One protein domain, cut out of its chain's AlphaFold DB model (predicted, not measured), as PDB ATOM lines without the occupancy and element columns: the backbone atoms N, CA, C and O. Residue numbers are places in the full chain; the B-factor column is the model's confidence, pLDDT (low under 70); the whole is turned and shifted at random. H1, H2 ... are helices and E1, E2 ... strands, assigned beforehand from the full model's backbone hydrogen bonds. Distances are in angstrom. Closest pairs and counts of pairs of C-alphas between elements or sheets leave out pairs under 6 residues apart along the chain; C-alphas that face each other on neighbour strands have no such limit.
ATOM      1  N   ARG A  16      36.066   7.040 -21.723       94.38
ATOM      2  CA  ARG A  16      36.501   7.966 -22.773       94.38
ATOM      3  C   ARG A  16      36.165   9.391 -22.360       94.38
ATOM      4  O   ARG A  16      35.166   9.633 -21.685       94.38
ATOM      5  N   PHE A  17      36.972  10.343 -22.810       96.06
ATOM      6  CA  PHE A  17      36.757  11.760 -22.533       96.06
ATOM      7  C   PHE A  17      35.361  12.225 -22.977       96.06
ATOM      8  O   PHE A  17      34.686  12.942 -22.239       96.06
ATOM      9  N   ALA A  18      34.919  11.794 -24.163       95.12
ATOM     10  CA  ALA A  18      33.599  12.124 -24.696       95.12
ATOM     11  C   ALA A  18      32.467  11.542 -23.834       95.12
ATOM     12  O   ALA A  18      31.573  12.282 -23.425       95.12
ATOM     13  N   ASP A  19      32.550  10.253 -23.488       94.62
ATOM     14  CA  ASP A  19      31.541   9.576 -22.662       94.62
ATOM     15  C   ASP A  19      31.441  10.215 -21.278       94.62
ATOM     16  O   ASP A  19      30.344  10.505 -20.804       94.62
ATOM     17  N   LEU A  20      32.587  10.507 -20.654       95.00
ATOM     18  CA  LEU A  20      32.626  11.187 -19.365       95.00
ATOM     19  C   LEU A  20      31.993  12.579 -19.446       95.00
ATOM     20  O   LEU A  20      31.210  12.952 -18.573       95.00
ATOM     21  N   SER A  21      32.320  13.335 -20.499       96.19
ATOM     22  CA  SER A  21      31.756  14.669 -20.717       96.19
ATOM     23  C   SER A  21      30.235  14.604 -20.834       96.19
ATOM     24  O   SER A  21      29.545  15.391 -20.196       96.19
ATOM     25  N   TYR A  22      29.711  13.638 -21.591       95.81
ATOM     26  CA  TYR A  22      28.277  13.456 -21.803       95.81
ATOM     27  C   TYR A  22      27.537  12.973 -20.547       95.81
ATOM     28  O   TYR A  22      26.519  13.550 -20.164       95.81
ATOM     29  N   LEU A  23      28.045  11.932 -19.880       95.31
ATOM     30  CA  LEU A  23      27.412  11.367 -18.684       95.31
ATOM     31  C   LEU A  23      27.348  12.391 -17.553       95.31
ATOM     32  O   LEU A  23      26.306  12.543 -16.911       95.31
ATOM     33  N   TRP A  24      28.433  13.136 -17.344       95.19
ATOM     34  CA  TRP A  24      28.471  14.126 -16.279       95.19
ATOM     35  C   TRP A  24      27.642  15.371 -16.603       95.19
ATOM     36  O   TRP A  24      27.007  15.929 -15.711       95.19
ATOM     37  N   ALA A  25      27.569  15.756 -17.879       96.12
ATOM     38  CA  ALA A  25      26.693  16.828 -18.347       96.12
ATOM     39  C   ALA A  25      25.220  16.494 -18.104       96.12
ATOM     40  O   ALA A  25      24.480  17.308 -17.555       96.12
ATOM     41  N   LYS A  26      24.821  15.254 -18.420       96.12
ATOM     42  CA  LYS A  26      23.473  14.746 -18.156       96.12
ATOM     43  C   LYS A  26      23.128  14.790 -16.668       96.12
ATOM     44  O   LYS A  26      22.020  15.181 -16.318       96.12
ATOM     45  N   GLU A  27      24.059  14.399 -15.801       94.62
ATOM     46  CA  GLU A  27      23.852  14.432 -14.350       94.62
ATOM     47  C   GLU A  27      23.723  15.864 -13.807       94.62
ATOM     48  O   GLU A  27      22.889  16.123 -12.943       94.62
ATOM     49  N   ARG A  28      24.516  16.803 -14.335       94.38
ATOM     50  CA  ARG A  28      24.527  18.211 -13.906       94.38
ATOM     51  C   ARG A  28      23.479  19.088 -14.597       94.38
ATOM     52  O   ARG A  28      23.344  20.248 -14.220       94.38
ATOM     53  N   LEU A  29      22.744  18.550 -15.573       95.62
ATOM     54  CA  LEU A  29      21.830  19.302 -16.444       95.62
ATOM     55  C   LEU A  29      22.532  20.476 -17.159       95.62
ATOM     56  O   LEU A  29      21.970  21.558 -17.323       95.62
ATOM     57  N   GLU A  30      23.774  20.251 -17.584       95.62
ATOM     58  CA  GLU A  30      24.613  21.213 -18.307       95.62
ATOM     59  C   GLU A  30      24.863  20.734 -19.747       95.62
ATOM     60  O   GLU A  30      24.660  19.566 -20.073       95.62
ATOM     61  N   HIS A  31      25.332  21.628 -20.623       96.31
ATOM     62  CA  HIS A  31      25.808  21.232 -21.953       96.31
ATOM     63  C   HIS A  31      27.157  20.510 -21.829       96.31
ATOM     64  O   HIS A  31      28.040  20.961 -21.095       96.31
ATOM     65  N   GLU A  32      27.391  19.453 -22.605       96.12
ATOM     66  CA  GLU A  32      28.625  18.657 -22.565       96.12
ATOM     67  C   GLU A  32      29.886  19.466 -22.892       96.12
ATOM     68  O   GLU A  32      30.992  19.105 -22.495       96.12
ATOM     69  N   PHE A  33      29.725  20.619 -23.543       96.50
ATOM     70  CA  PHE A  33      30.823  21.551 -23.814       96.50
ATOM     71  C   PHE A  33      31.335  22.237 -22.547       96.50
ATOM     72  O   PHE A  33      32.531  22.513 -22.447       96.50
ATOM     73  N   ILE A  34      30.454  22.491 -21.575       95.81
ATOM     74  CA  ILE A  34      30.825  23.066 -20.279       95.81
ATOM     75  C   ILE A  34      31.682  22.053 -19.520       95.81
ATOM     76  O   ILE A  34      32.786  22.381 -19.084       95.81
ATOM     77  N   ILE A  35      31.229  20.798 -19.467       96.31
ATOM     78  CA  ILE A  35      31.973  19.713 -18.823       96.31
ATOM     79  C   ILE A  35      33.302  19.453 -19.526       96.31
ATOM     80  O   ILE A  35      34.333  19.362 -18.864       96.31
ATOM     81  N   ALA A  36      33.321  19.391 -20.858       97.50
ATOM     82  CA  ALA A  36      34.553  19.183 -21.612       97.50
ATOM     83  C   ALA A  36      35.589  20.288 -21.326       97.50
ATOM     84  O   ALA A  36      36.770  19.995 -21.139       97.50
ATOM     85  N   ARG A  37      35.157  21.553 -21.226       97.38
ATOM     86  CA  ARG A  37      36.028  22.673 -20.822       97.38
ATOM     87  C   ARG A  37      36.521  22.530 -19.388       97.38
ATOM     88  O   ARG A  37      37.707  22.733 -19.144       97.38
ATOM     89  N   GLN A  38      35.653  22.134 -18.459       96.06
ATOM     90  CA  GLN A  38      36.037  21.892 -17.070       96.06
ATOM     91  C   GLN A  38      37.070  20.764 -16.954       96.06
ATOM     92  O   GLN A  38      38.067  20.922 -16.253       96.06
ATOM     93  N   LEU A  39      36.878  19.650 -17.664       96.88
ATOM     94  CA  LEU A  39      37.820  18.529 -17.686       96.88
ATOM     95  C   LEU A  39      39.157  18.922 -18.330       96.88
ATOM     96  O   LEU A  39      40.217  18.555 -17.826       96.88
ATOM     97  N   ALA A  40      39.128  19.710 -19.407       97.25
ATOM     98  CA  ALA A  40      40.339  20.242 -20.025       97.25
ATOM     99  C   ALA A  40      41.092  21.188 -19.075       97.25
ATOM    100  O   ALA A  40      42.301  21.055 -18.898       97.25
ATOM    101  N   TYR A  41      40.383  22.096 -18.403       96.69
ATOM    102  CA  TYR A  41      40.961  22.954 -17.368       96.69
ATOM    103  C   TYR A  41      41.563  22.135 -16.224       96.69
ATOM    104  O   TYR A  41      42.694  22.387 -15.807       96.69
ATOM    105  N   ALA A  42      40.854  21.108 -15.758       96.06
ATOM    106  CA  ALA A  42      41.329  20.214 -14.717       96.06
ATOM    107  C   ALA A  42      42.632  19.500 -15.111       96.06
ATOM    108  O   ALA A  42      43.554  19.398 -14.301       96.06
ATOM    109  N   PHE A  43      42.735  19.054 -16.364       94.50
ATOM    110  CA  PHE A  43      43.939  18.424 -16.902       94.50
ATOM    111  C   PHE A  43      45.119  19.397 -16.982       94.50
ATOM    112  O   PHE A  43      46.212  19.086 -16.516       94.50
ATOM    113  N   ILE A  44      44.895  20.601 -17.514       93.88
ATOM    114  CA  ILE A  44      45.963  21.585 -17.735       93.88
ATOM    115  C   ILE A  44      46.410  22.267 -16.432       93.88
ATOM    116  O   ILE A  44      47.581  22.627 -16.302       93.88
ATOM    117  N   LYS A  45      45.497  22.492 -15.477       93.38
ATOM    118  CA  LYS A  45      45.735  23.364 -14.311       93.38
ATOM    119  C   LYS A  45      45.604  22.683 -12.952       93.38
ATOM    120  O   LYS A  45      46.141  23.210 -11.985       93.38
ATOM    121  N   GLN A  46      44.899  21.556 -12.849       93.00
ATOM    122  CA  GLN A  46      44.542  20.949 -11.554       93.00
ATOM    123  C   GLN A  46      45.052  19.514 -11.377       93.00
ATOM    124  O   GLN A  46      44.716  18.861 -10.392       93.00
ATOM    125  N   GLY A  47      45.862  19.013 -12.313       88.44
ATOM    126  CA  GLY A  47      46.501  17.705 -12.190       88.44
ATOM    127  C   GLY A  47      45.579  16.507 -12.438       88.44
ATOM    128  O   GLY A  47      45.965  15.386 -12.102       88.44
ATOM    129  N   LEU A  48      44.397  16.701 -13.043       93.69
ATOM    130  CA  LEU A  48      43.636  15.578 -13.601       93.69
ATOM    131  C   LEU A  48      44.488  14.888 -14.673       93.69
ATOM    132  O   LEU A  48      45.196  15.544 -15.432       93.69
ATOM    133  N   ARG A  49      44.420  13.559 -14.758       92.31
ATOM    134  CA  ARG A  49      45.210  12.780 -15.717       92.31
ATOM    135  C   ARG A  49      44.311  12.257 -16.833       92.31
ATOM    136  O   ARG A  49      43.471  11.393 -16.601       92.31
ATOM    137  N   ILE A  50      44.519  12.784 -18.037       92.94
ATOM    138  CA  ILE A  50      43.911  12.312 -19.286       92.94
ATOM    139  C   ILE A  50      45.010  11.627 -20.093       92.94
ATOM    140  O   ILE A  50      46.118  12.153 -20.183       92.94
ATOM    141  N   GLN A  51      44.724  10.458 -20.651       90.81
ATOM    142  CA  GLN A  51      45.705   9.626 -21.343       90.81
ATOM    143  C   GLN A  51      45.184   9.220 -22.723       90.81
ATOM    144  O   GLN A  51      44.014   8.873 -22.858       90.81
ATOM    145  N   SER A  52      46.065   9.193 -23.723       88.19
ATOM    146  CA  SER A  52      45.794   8.531 -25.007       88.19
ATOM    147  C   SER A  52      46.137   7.042 -24.954       88.19
ATOM    148  O   SER A  52      45.636   6.253 -25.750       88.19
ATOM    149  N   GLN A  53      47.028   6.645 -24.039       82.00
ATOM    150  CA  GLN A  53      47.486   5.268 -23.894       82.00
ATOM    151  C   GLN A  53      47.800   4.936 -22.436       82.00
ATOM    152  O   GLN A  53      48.324   5.772 -21.703       82.00
ATOM    153  N   ASP A  54      47.502   3.701 -22.031       72.50
ATOM    154  CA  ASP A  54      47.792   3.217 -20.685       72.50
ATOM    155  C   ASP A  54      49.289   2.939 -20.514       72.50
ATOM    156  O   ASP A  54      49.868   2.059 -21.158       72.50
ATOM    157  N   ALA A  55      49.924   3.682 -19.610       68.94
ATOM    158  CA  ALA A  55      51.342   3.546 -19.325       68.94
ATOM    159  C   ALA A  55      51.717   2.196 -18.670       68.94
ATOM    160  O   ALA A  55      52.889   1.825 -18.692       68.94
ATOM    161  N   ARG A  56      50.759   1.410 -18.148       68.00
ATOM    162  CA  ARG A  56      51.002   0.031 -17.666       68.00
ATOM    163  C   ARG A  56      51.499  -0.880 -18.791       68.00
ATOM    164  O   ARG A  56      52.217  -1.850 -18.547       68.00
ATOM    165  N   GLU A  70      53.786  11.937 -32.595       77.31
ATOM    166  CA  GLU A  70      54.222  13.069 -31.752       77.31
ATOM    167  C   GLU A  70      53.643  13.004 -30.325       77.31
ATOM    168  O   GLU A  70      52.717  13.736 -29.973       77.31
ATOM    169  N   PRO A  71      54.139  12.085 -29.485       78.69
ATOM    170  CA  PRO A  71      53.670  11.968 -28.110       78.69
ATOM    171  C   PRO A  71      54.090  13.175 -27.258       78.69
ATOM    172  O   PRO A  71      55.241  13.610 -27.271       78.69
ATOM    173  N   CYS A  72      53.185  13.647 -26.416       82.00
ATOM    174  CA  CYS A  72      53.502  14.428 -25.234       82.00
ATOM    175  C   CYS A  72      53.622  13.480 -24.034       82.00
ATOM    176  O   CYS A  72      52.732  12.664 -23.779       82.00
ATOM    177  N   LEU A  73      54.727  13.598 -23.295       79.50
ATOM    178  CA  LEU A  73      54.986  12.837 -22.075       79.50
ATOM    179  C   LEU A  73      54.898  13.770 -20.866       79.50
ATOM    180  O   LEU A  73      55.682  14.707 -20.737       79.50
ATOM    181  N   GLY A  74      53.940  13.503 -19.982       76.69
ATOM    182  CA  GLY A  74      53.794  14.183 -18.700       76.69
ATOM    183  C   GLY A  74      54.559  13.455 -17.597       76.69
ATOM    184  O   GLY A  74      54.419  12.239 -17.435       76.69
ATOM    185  N   TYR A  75      55.346  14.199 -16.823       69.44
ATOM    186  CA  TYR A  75      56.059  13.685 -15.653       69.44
ATOM    187  C   TYR A  75      55.164  13.702 -14.406       69.44
ATOM    188  O   TYR A  75      54.408  14.654 -14.204       69.44
ATOM    189  N   SER A  76      55.269  12.674 -13.556       68.56
ATOM    190  CA  SER A  76      54.693  12.706 -12.208       68.56
ATOM    191  C   SER A  76      55.791  12.956 -11.172       68.56
ATOM    192  O   SER A  76      56.771  12.212 -11.160       68.56
ATOM    193  N   PRO A  77      55.625  13.940 -10.268       66.25
ATOM    194  CA  PRO A  77      56.577  14.182  -9.185       66.25
ATOM    195  C   PRO A  77      56.554  13.079  -8.117       66.25
ATOM    196  O   PRO A  77      57.430  13.033  -7.257       66.25
ATOM    197  N   THR A  78      55.556  12.192  -8.135       72.00
ATOM    198  CA  THR A  78      55.444  11.095  -7.176       72.00
ATOM    199  C   THR A  78      56.202   9.872  -7.678       72.00
ATOM    200  O   THR A  78      55.876   9.299  -8.718       72.00
ATOM    201  N   MET A  79      57.192   9.432  -6.900       68.44
ATOM    202  CA  MET A  79      57.968   8.228  -7.193       68.44
ATOM    203  C   MET A  79      57.049   7.008  -7.355       68.44
ATOM    204  O   MET A  79      56.161   6.774  -6.538       68.44
ATOM    205  N   GLY A  80      57.252   6.240  -8.428       70.06
ATOM    206  CA  GLY A  80      56.455   5.049  -8.739       70.06
ATOM    207  C   GLY A  80      55.137   5.317  -9.475       70.06
ATOM    208  O   GLY A  80      54.498   4.365  -9.918       70.06
ATOM    209  N   GLN A  81      54.731   6.579  -9.671       74.50
ATOM    210  CA  GLN A  81      53.621   6.874 -10.574       74.50
ATOM    211  C   GLN A  81      54.067   6.801 -12.032       74.50
ATOM    212  O   GLN A  81      55.087   7.367 -12.426       74.50
ATOM    213  N   LEU A  82      53.249   6.142 -12.848       77.25
ATOM    214  CA  LEU A  82      53.456   6.082 -14.286       77.25
ATOM    215  C   LEU A  82      53.321   7.481 -14.920       77.25
ATOM    216  O   LEU A  82      52.584   8.326 -14.395       77.25
ATOM    217  N   PRO A  83      54.005   7.753 -16.044       82.12
ATOM    218  CA  PRO A  83      53.836   9.002 -16.781       82.12
ATOM    219  C   PRO A  83      52.441   9.102 -17.408       82.12
ATOM    220  O   PRO A  83      51.728   8.108 -17.539       82.12
ATOM    221  N   VAL A  84      52.053  10.313 -17.807       86.00
ATOM    222  CA  VAL A  84      50.904  10.522 -18.698       86.00
ATOM    223  C   VAL A  84      51.408  10.485 -20.134       86.00
ATOM    224  O   VAL A  84      52.345  11.206 -20.470       86.00
ATOM    225  N   ILE A  85      50.789   9.664 -20.980       87.25
ATOM    226  CA  ILE A  85      51.063   9.637 -22.421       87.25
ATOM    227  C   ILE A  85      49.863  10.235 -23.141       87.25
ATOM    228  O   ILE A  85      48.746   9.742 -22.986       87.25
ATOM    229  N   MET A  86      50.098  11.263 -23.951       88.69
ATOM    230  CA  MET A  86      49.055  11.918 -24.735       88.69
ATOM    231  C   MET A  86      49.537  12.213 -26.158       88.69
ATOM    232  O   MET A  86      50.709  12.500 -26.363       88.69
ATOM    233  N   ARG A  87      48.660  12.167 -27.161       90.69
ATOM    234  CA  ARG A  87      48.976  12.645 -28.520       90.69
ATOM    235  C   ARG A  87      49.087  14.171 -28.528       90.69
ATOM    236  O   ARG A  87      48.195  14.836 -28.001       90.69
ATOM    237  N   ALA A  88      50.094  14.743 -29.193       90.44
ATOM    238  CA  ALA A  88      50.269  16.200 -29.264       90.44
ATOM    239  C   ALA A  88      49.032  16.931 -29.802       90.44
ATOM    240  O   ALA A  88      48.662  17.988 -29.295       90.44
ATOM    241  N   THR A  89      48.333  16.343 -30.778       91.94
ATOM    242  CA  THR A  89      47.088  16.911 -31.314       91.94
ATOM    243  C   THR A  89      46.001  17.031 -30.246       91.94
ATOM    244  O   THR A  89      45.338  18.061 -30.169       91.94
ATOM    245  N   ALA A  90      45.833  16.003 -29.405       93.62
ATOM    246  CA  ALA A  90      44.862  16.012 -28.312       93.62
ATOM    247  C   ALA A  90      45.275  16.992 -27.211       93.62
ATOM    248  O   ALA A  90      44.447  17.776 -26.755       93.62
ATOM    249  N   PHE A  91      46.563  17.015 -26.857       93.94
ATOM    250  CA  PHE A  91      47.104  17.958 -25.883       93.94
ATOM    251  C   PHE A  91      46.870  19.414 -26.300       93.94
ATOM    252  O   PHE A  91      46.306  20.189 -25.532       93.94
ATOM    253  N   ASN A  92      47.235  19.779 -27.533       93.94
ATOM    254  CA  ASN A  92      47.049  21.135 -28.053       93.94
ATOM    255  C   ASN A  92      45.567  21.535 -28.088       93.94
ATOM    256  O   ASN A  92      45.225  22.671 -27.755       93.94
ATOM    257  N   HIS A  93      44.680  20.598 -28.441       95.69
ATOM    258  CA  HIS A  93      43.235  20.832 -28.414       95.69
ATOM    259  C   HIS A  93      42.723  21.060 -26.989       95.69
ATOM    260  O   HIS A  93      41.998  22.021 -26.753       95.69
ATOM    261  N   LEU A  94      43.124  20.229 -26.021       95.81
ATOM    262  CA  LEU A  94      42.754  20.390 -24.609       95.81
ATOM    263  C   LEU A  94      43.317  21.683 -24.011       95.81
ATOM    264  O   LEU A  94      42.622  22.350 -23.249       95.81
ATOM    265  N   LEU A  95      44.531  22.083 -24.389       95.44
ATOM    266  CA  LEU A  95      45.120  23.356 -23.983       95.44
ATOM    267  C   LEU A  95      44.268  24.536 -24.473       95.44
ATOM    268  O   LEU A  95      43.853  25.370 -23.669       95.44
ATOM    269  N   ALA A  96      43.933  24.575 -25.764       96.00
ATOM    270  CA  ALA A  96      43.074  25.619 -26.324       96.00
ATOM    271  C   ALA A  96      41.648  25.597 -25.738       96.00
ATOM    272  O   ALA A  96      41.053  26.652 -25.506       96.00
ATOM    273  N   LEU A  97      41.115  24.402 -25.462       96.06
ATOM    274  CA  LEU A  97      39.809  24.215 -24.832       96.06
ATOM    275  C   LEU A  97      39.800  24.705 -23.376       96.06
ATOM    276  O   LEU A  97      38.812  25.301 -22.954       96.06
ATOM    277  N   SER A  98      40.897  24.514 -22.632       95.50
ATOM    278  CA  SER A  98      41.034  24.975 -21.241       95.50
ATOM    279  C   SER A  98      40.974  26.498 -21.108       95.50
ATOM    280  O   SER A  98      40.418  27.012 -20.141       95.50
ATOM    281  N   ASP A  99      41.455  27.216 -22.127       92.00
ATOM    282  CA  ASP A  99      41.367  28.675 -22.226       92.00
ATOM    283  C   ASP A  99      40.009  29.151 -22.793       92.00
ATOM    284  O   ASP A  99      39.827  30.340 -23.050       92.00
ATOM    285  N   SER A 100      39.055  28.241 -23.038       85.88
ATOM    286  CA  SER A 100      37.752  28.511 -23.674       85.88
ATOM    287  C   SER A 100      37.825  29.165 -25.063       85.88
ATOM    288  O   SER A 100      36.863  29.788 -25.506       85.88
ATOM    289  N   LYS A 101      38.942  29.002 -25.786       83.62
ATOM    290  CA  LYS A 101      39.157  29.613 -27.114       83.62
ATOM    291  C   LYS A 101      38.426  28.889 -28.246       83.62
ATOM    292  O   LYS A 101      38.309  29.438 -29.337       83.62
ATOM    293  N   ILE A 102      37.986  27.654 -28.004       95.25
ATOM    294  CA  ILE A 102      37.402  26.762 -29.011       95.25
ATOM    295  C   ILE A 102      36.253  25.917 -28.435       95.25
ATOM    296  O   ILE A 102      36.004  25.891 -27.221       95.25
ATOM    297  N   GLU A 103      35.555  25.210 -29.320       96.50
ATOM    298  CA  GLU A 103      34.612  24.141 -28.979       96.50
ATOM    299  C   GLU A 103      35.329  22.781 -28.872       96.50
ATOM    300  O   GLU A 103      36.380  22.568 -29.494       96.50
ATOM    301  N   PRO A 104      34.813  21.837 -28.063       96.12
ATOM    302  CA  PRO A 104      35.379  20.498 -27.989       96.12
ATOM    303  C   PRO A 104      35.156  19.736 -29.301       96.12
ATOM    304  O   PRO A 104      34.040  19.612 -29.794       96.12
ATOM    305  N   ASN A 105      36.228  19.163 -29.846       96.81
ATOM    306  CA  ASN A 105      36.160  18.254 -30.980       96.81
ATOM    307  C   ASN A 105      36.276  16.818 -30.457       96.81
ATOM    308  O   ASN A 105      37.376  16.301 -30.261       96.81
ATOM    309  N   PHE A 106      35.135  16.173 -30.211       95.50
ATOM    310  CA  PHE A 106      35.104  14.825 -29.636       95.50
ATOM    311  C   PHE A 106      35.686  13.749 -30.561       95.50
ATOM    312  O   PHE A 106      36.224  12.767 -30.064       95.50
ATOM    313  N   ASN A 107      35.678  13.956 -31.882       94.25
ATOM    314  CA  ASN A 107      36.350  13.050 -32.819       94.25
ATOM    315  C   ASN A 107      37.872  13.101 -32.637       94.25
ATOM    316  O   ASN A 107      38.541  12.070 -32.637       94.25
ATOM    317  N   LEU A 108      38.423  14.300 -32.427       92.69
ATOM    318  CA  LEU A 108      39.843  14.474 -32.134       92.69
ATOM    319  C   LEU A 108      40.211  13.867 -30.776       92.69
ATOM    320  O   LEU A 108      41.304  13.319 -30.649       92.69
ATOM    321  N   LEU A 109      39.308  13.922 -29.792       94.00
ATOM    322  CA  LEU A 109      39.509  13.417 -28.428       94.00
ATOM    323  C   LEU A 109      39.017  11.971 -28.209       94.00
ATOM    324  O   LEU A 109      38.992  11.499 -27.076       94.00
ATOM    325  N   TYR A 110      38.636  11.259 -29.272       89.12
ATOM    326  CA  TYR A 110      37.997   9.941 -29.184       89.12
ATOM    327  C   TYR A 110      38.864   8.880 -28.486       89.12
ATOM    328  O   TYR A 110      38.364   8.027 -27.756       89.12
ATOM    329  N   GLU A 111      40.181   8.936 -28.693       88.81
ATOM    330  CA  GLU A 111      41.128   7.996 -28.087       88.81
ATOM    331  C   GLU A 111      41.482   8.358 -26.635       88.81
ATOM    332  O   GLU A 111      42.071   7.539 -25.931       88.81
ATOM    333  N   GLU A 112      41.094   9.544 -26.161       92.88
ATOM    334  CA  GLU A 112      41.458  10.021 -24.832       92.88
ATOM    335  C   GLU A 112      40.559   9.410 -23.767       92.88
ATOM    336  O   GLU A 112      39.341   9.296 -23.936       92.88
ATOM    337  N   PHE A 113      41.155   9.021 -22.650       93.81
ATOM    338  CA  PHE A 113      40.435   8.425 -21.539       93.81
ATOM    339  C   PHE A 113      40.959   8.917 -20.196       93.81
ATOM    340  O   PHE A 113      42.083   9.408 -20.064       93.81
ATOM    341  N   ILE A 114      40.113   8.767 -19.184       93.94
ATOM    342  CA  ILE A 114      40.413   9.068 -17.790       93.94
ATOM    343  C   ILE A 114      40.133   7.802 -16.989       93.94
ATOM    344  O   ILE A 114      39.053   7.215 -17.100       93.94
ATOM    345  N   SER A 115      41.110   7.366 -16.193       91.19
ATOM    346  CA  SER A 115      40.918   6.228 -15.295       91.19
ATOM    347  C   SER A 115      40.037   6.626 -14.111       91.19
ATOM    348  O   SER A 115      40.080   7.766 -13.642       91.19
ATOM    349  N   ARG A 116      39.274   5.673 -13.577       90.44
ATOM    350  CA  ARG A 116      38.479   5.852 -12.358       90.44
ATOM    351  C   ARG A 116      39.343   6.359 -11.210       90.44
ATOM    352  O   ARG A 116      38.971   7.303 -10.527       90.44
ATOM    353  N   GLN A 117      40.516   5.754 -11.032       88.62
ATOM    354  CA  GLN A 117      41.448   6.122  -9.971       88.62
ATOM    355  C   GLN A 117      41.906   7.581 -10.095       88.62
ATOM    356  O   GLN A 117      41.938   8.297  -9.096       88.62
ATOM    357  N   ASP A 118      42.267   8.024 -11.302       90.75
ATOM    358  CA  ASP A 118      42.729   9.393 -11.523       90.75
ATOM    359  C   ASP A 118      41.592  10.407 -11.386       90.75
ATOM    360  O   ASP A 118      41.797  11.478 -10.811       90.75
ATOM    361  N   PHE A 119      40.389  10.061 -11.852       93.06
ATOM    362  CA  PHE A 119      39.214  10.909 -11.696       93.06
ATOM    363  C   PHE A 119      38.811  11.059 -10.228       93.06
ATOM    364  O   PHE A 119      38.656  12.177  -9.747       93.06
ATOM    365  N   GLU A 120      38.719   9.952  -9.484       92.50
ATOM    366  CA  GLU A 120      38.413   9.977  -8.052       92.50
ATOM    367  C   GLU A 120      39.460  10.764  -7.261       92.50
ATOM    368  O   GLU A 120      39.099  11.571  -6.405       92.50
ATOM    369  N   ARG A 121      40.749  10.580  -7.578       91.75
ATOM    370  CA  ARG A 121      41.831  11.345  -6.950       91.75
ATOM    371  C   ARG A 121      41.639  12.844  -7.168       91.75
ATOM    372  O   ARG A 121      41.726  13.601  -6.204       91.75
ATOM    373  N   TRP A 122      41.368  13.262  -8.404       93.50
ATOM    374  CA  TRP A 122      41.132  14.669  -8.723       93.50
ATOM    375  C   TRP A 122      39.890  15.219  -8.006       93.50
ATOM    376  O   TRP A 122      39.981  16.263  -7.363       93.50
ATOM    377  N   LEU A 123      38.764  14.496  -8.026       94.56
ATOM    378  CA  LEU A 123      37.539  14.896  -7.324       94.56
ATOM    379  C   LEU A 123      37.785  15.108  -5.825       94.56
ATOM    380  O   LEU A 123      37.379  16.129  -5.274       94.56
ATOM    381  N   THR A 124      38.500  14.186  -5.170       94.12
ATOM    382  CA  THR A 124      38.866  14.318  -3.752       94.12
ATOM    383  C   THR A 124      39.782  15.515  -3.508       94.12
ATOM    384  O   THR A 124      39.545  16.272  -2.572       94.12
ATOM    385  N   GLN A 125      40.796  15.731  -4.352       93.75
ATOM    386  CA  GLN A 125      41.708  16.874  -4.224       93.75
ATOM    387  C   GLN A 125      40.992  18.222  -4.373       93.75
ATOM    388  O   GLN A 125      41.340  19.175  -3.682       93.75
ATOM    389  N   GLN A 126      39.995  18.300  -5.255       94.88
ATOM    390  CA  GLN A 126      39.214  19.516  -5.492       94.88
ATOM    391  C   GLN A 126      37.962  19.622  -4.606       94.88
ATOM    392  O   GLN A 126      37.223  20.596  -4.724       94.88
ATOM    393  N   SER A 127      37.710  18.647  -3.723       94.12
ATOM    394  CA  SER A 127      36.499  18.581  -2.890       94.12
ATOM    395  C   SER A 127      35.193  18.645  -3.707       94.12
ATOM    396  O   SER A 127      34.222  19.283  -3.305       94.12
TER     397      SER A 127
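Overview. This is residues 16 to 56 and 70 to 127 of the 135 residues of an uncharacterized protein of Agitococcus lubricus (UniProt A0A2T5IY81). Three helices meet at large angles, with H2 between H1 and H3, and a two-stranded hairpin of E1 and E2 lies beyond H3 at the end away from H1. A long loop leads from H3 back to the short strand E3, which passes straight into H4, a helix set to one side that touches no other helix. The printed part has 99 residues with four named helices and three named strands, in the order H1, H2, E1, E2, H3, E3, H4; the sheet has two strands, E1 beside E2, antiparallel, and the class is mostly helix. The whole is compact, with a radius of gyration of the C-alphas of 12.8 A, and spans 39 by 32 by 21 A.

Arrangement. H1, residues 17 to 28, and H2, residues 32 to 45, are joined by a tight link of 3 residues. They touch, with the C-alphas of Ala 25 and Glu 32 closest at 5.0 A, and run opposite ways at a steep tilt of 63 degrees. After the cut come E1, residues 71 to 74, and E2, residues 84 to 87, a hairpin of antiparallel strands with 154 degrees between their directions. C-alphas 74 and 84 face each other at 4.7 A, and C-alphas 71 and 87 at 4.8 A. Across this pair N 72 and O 86 are 2.7 A apart and N 74 and O 84 are 2.8 A apart, both within hydrogen-bond range. H3, residues 88 to 98, follows E2 with no residue between them. The closest C-alphas of E1 and H3 are those of Cys 72 and Ala 88, 5.5 A apart. H2 and H3 touch, with the C-alphas of Tyr 41 and Ser 98 closest at 4.4 A, and their lines are about perpendicular at 73 degrees. E3, residues 113 to 115, pairs with no named strand. The closest C-alphas of H1 and E3 are those of Phe 17 and Phe 113, 5.1 A apart. H4, residues 116 to 125, meets E3 only through their link, which has 0 residues. H4 is apart from H1 and H3, and only just apart from H2, with their closest C-alphas 8.2 A apart. In H1, H2, H3 and H4 every pair of O i and N i+4 is within hydrogen-bond range.

Along the chain. H1 begins with the C-alpha of Phe 17 at (36.757, 11.760, -22.533) and runs 16.3 A to Arg 28. H2 is the longest helix, with 14 residues and 19.6 A from Glu 32 to Lys 45. E1 runs 9.7 A from Pro 71 to Gly 74, and E2 runs 10.2 A from Val 84, whose C-alpha is at (50.904, 10.522, -18.698), to Arg 87. H3 measures 15.1 A from Ala 88 to Ser 98. E3 is 6.6 A long, from Phe 113 to Ser 115. H4 runs 14.1 A from Arg 116 to Gln 125, whose C-alpha is at (41.708, 16.874, -4.224).

Size, cuts and confidence. The two C-alphas farthest apart are those of Leu 29 and Met 79, 38.9 A. Residues 57 to 69 are cut out and not printed, and C-alphas 56 and 70 are 19.5 A apart across the cut. Of the links that are printed whole, the one from H3 to E3 is long, with residues 99 to 112; the one from E1 to E2 is short, with 9 residues. The mean pLDDT of the printed part is 90.1; it is under 70 at residues 55 to 56, residues 75 to 77 and residue 79.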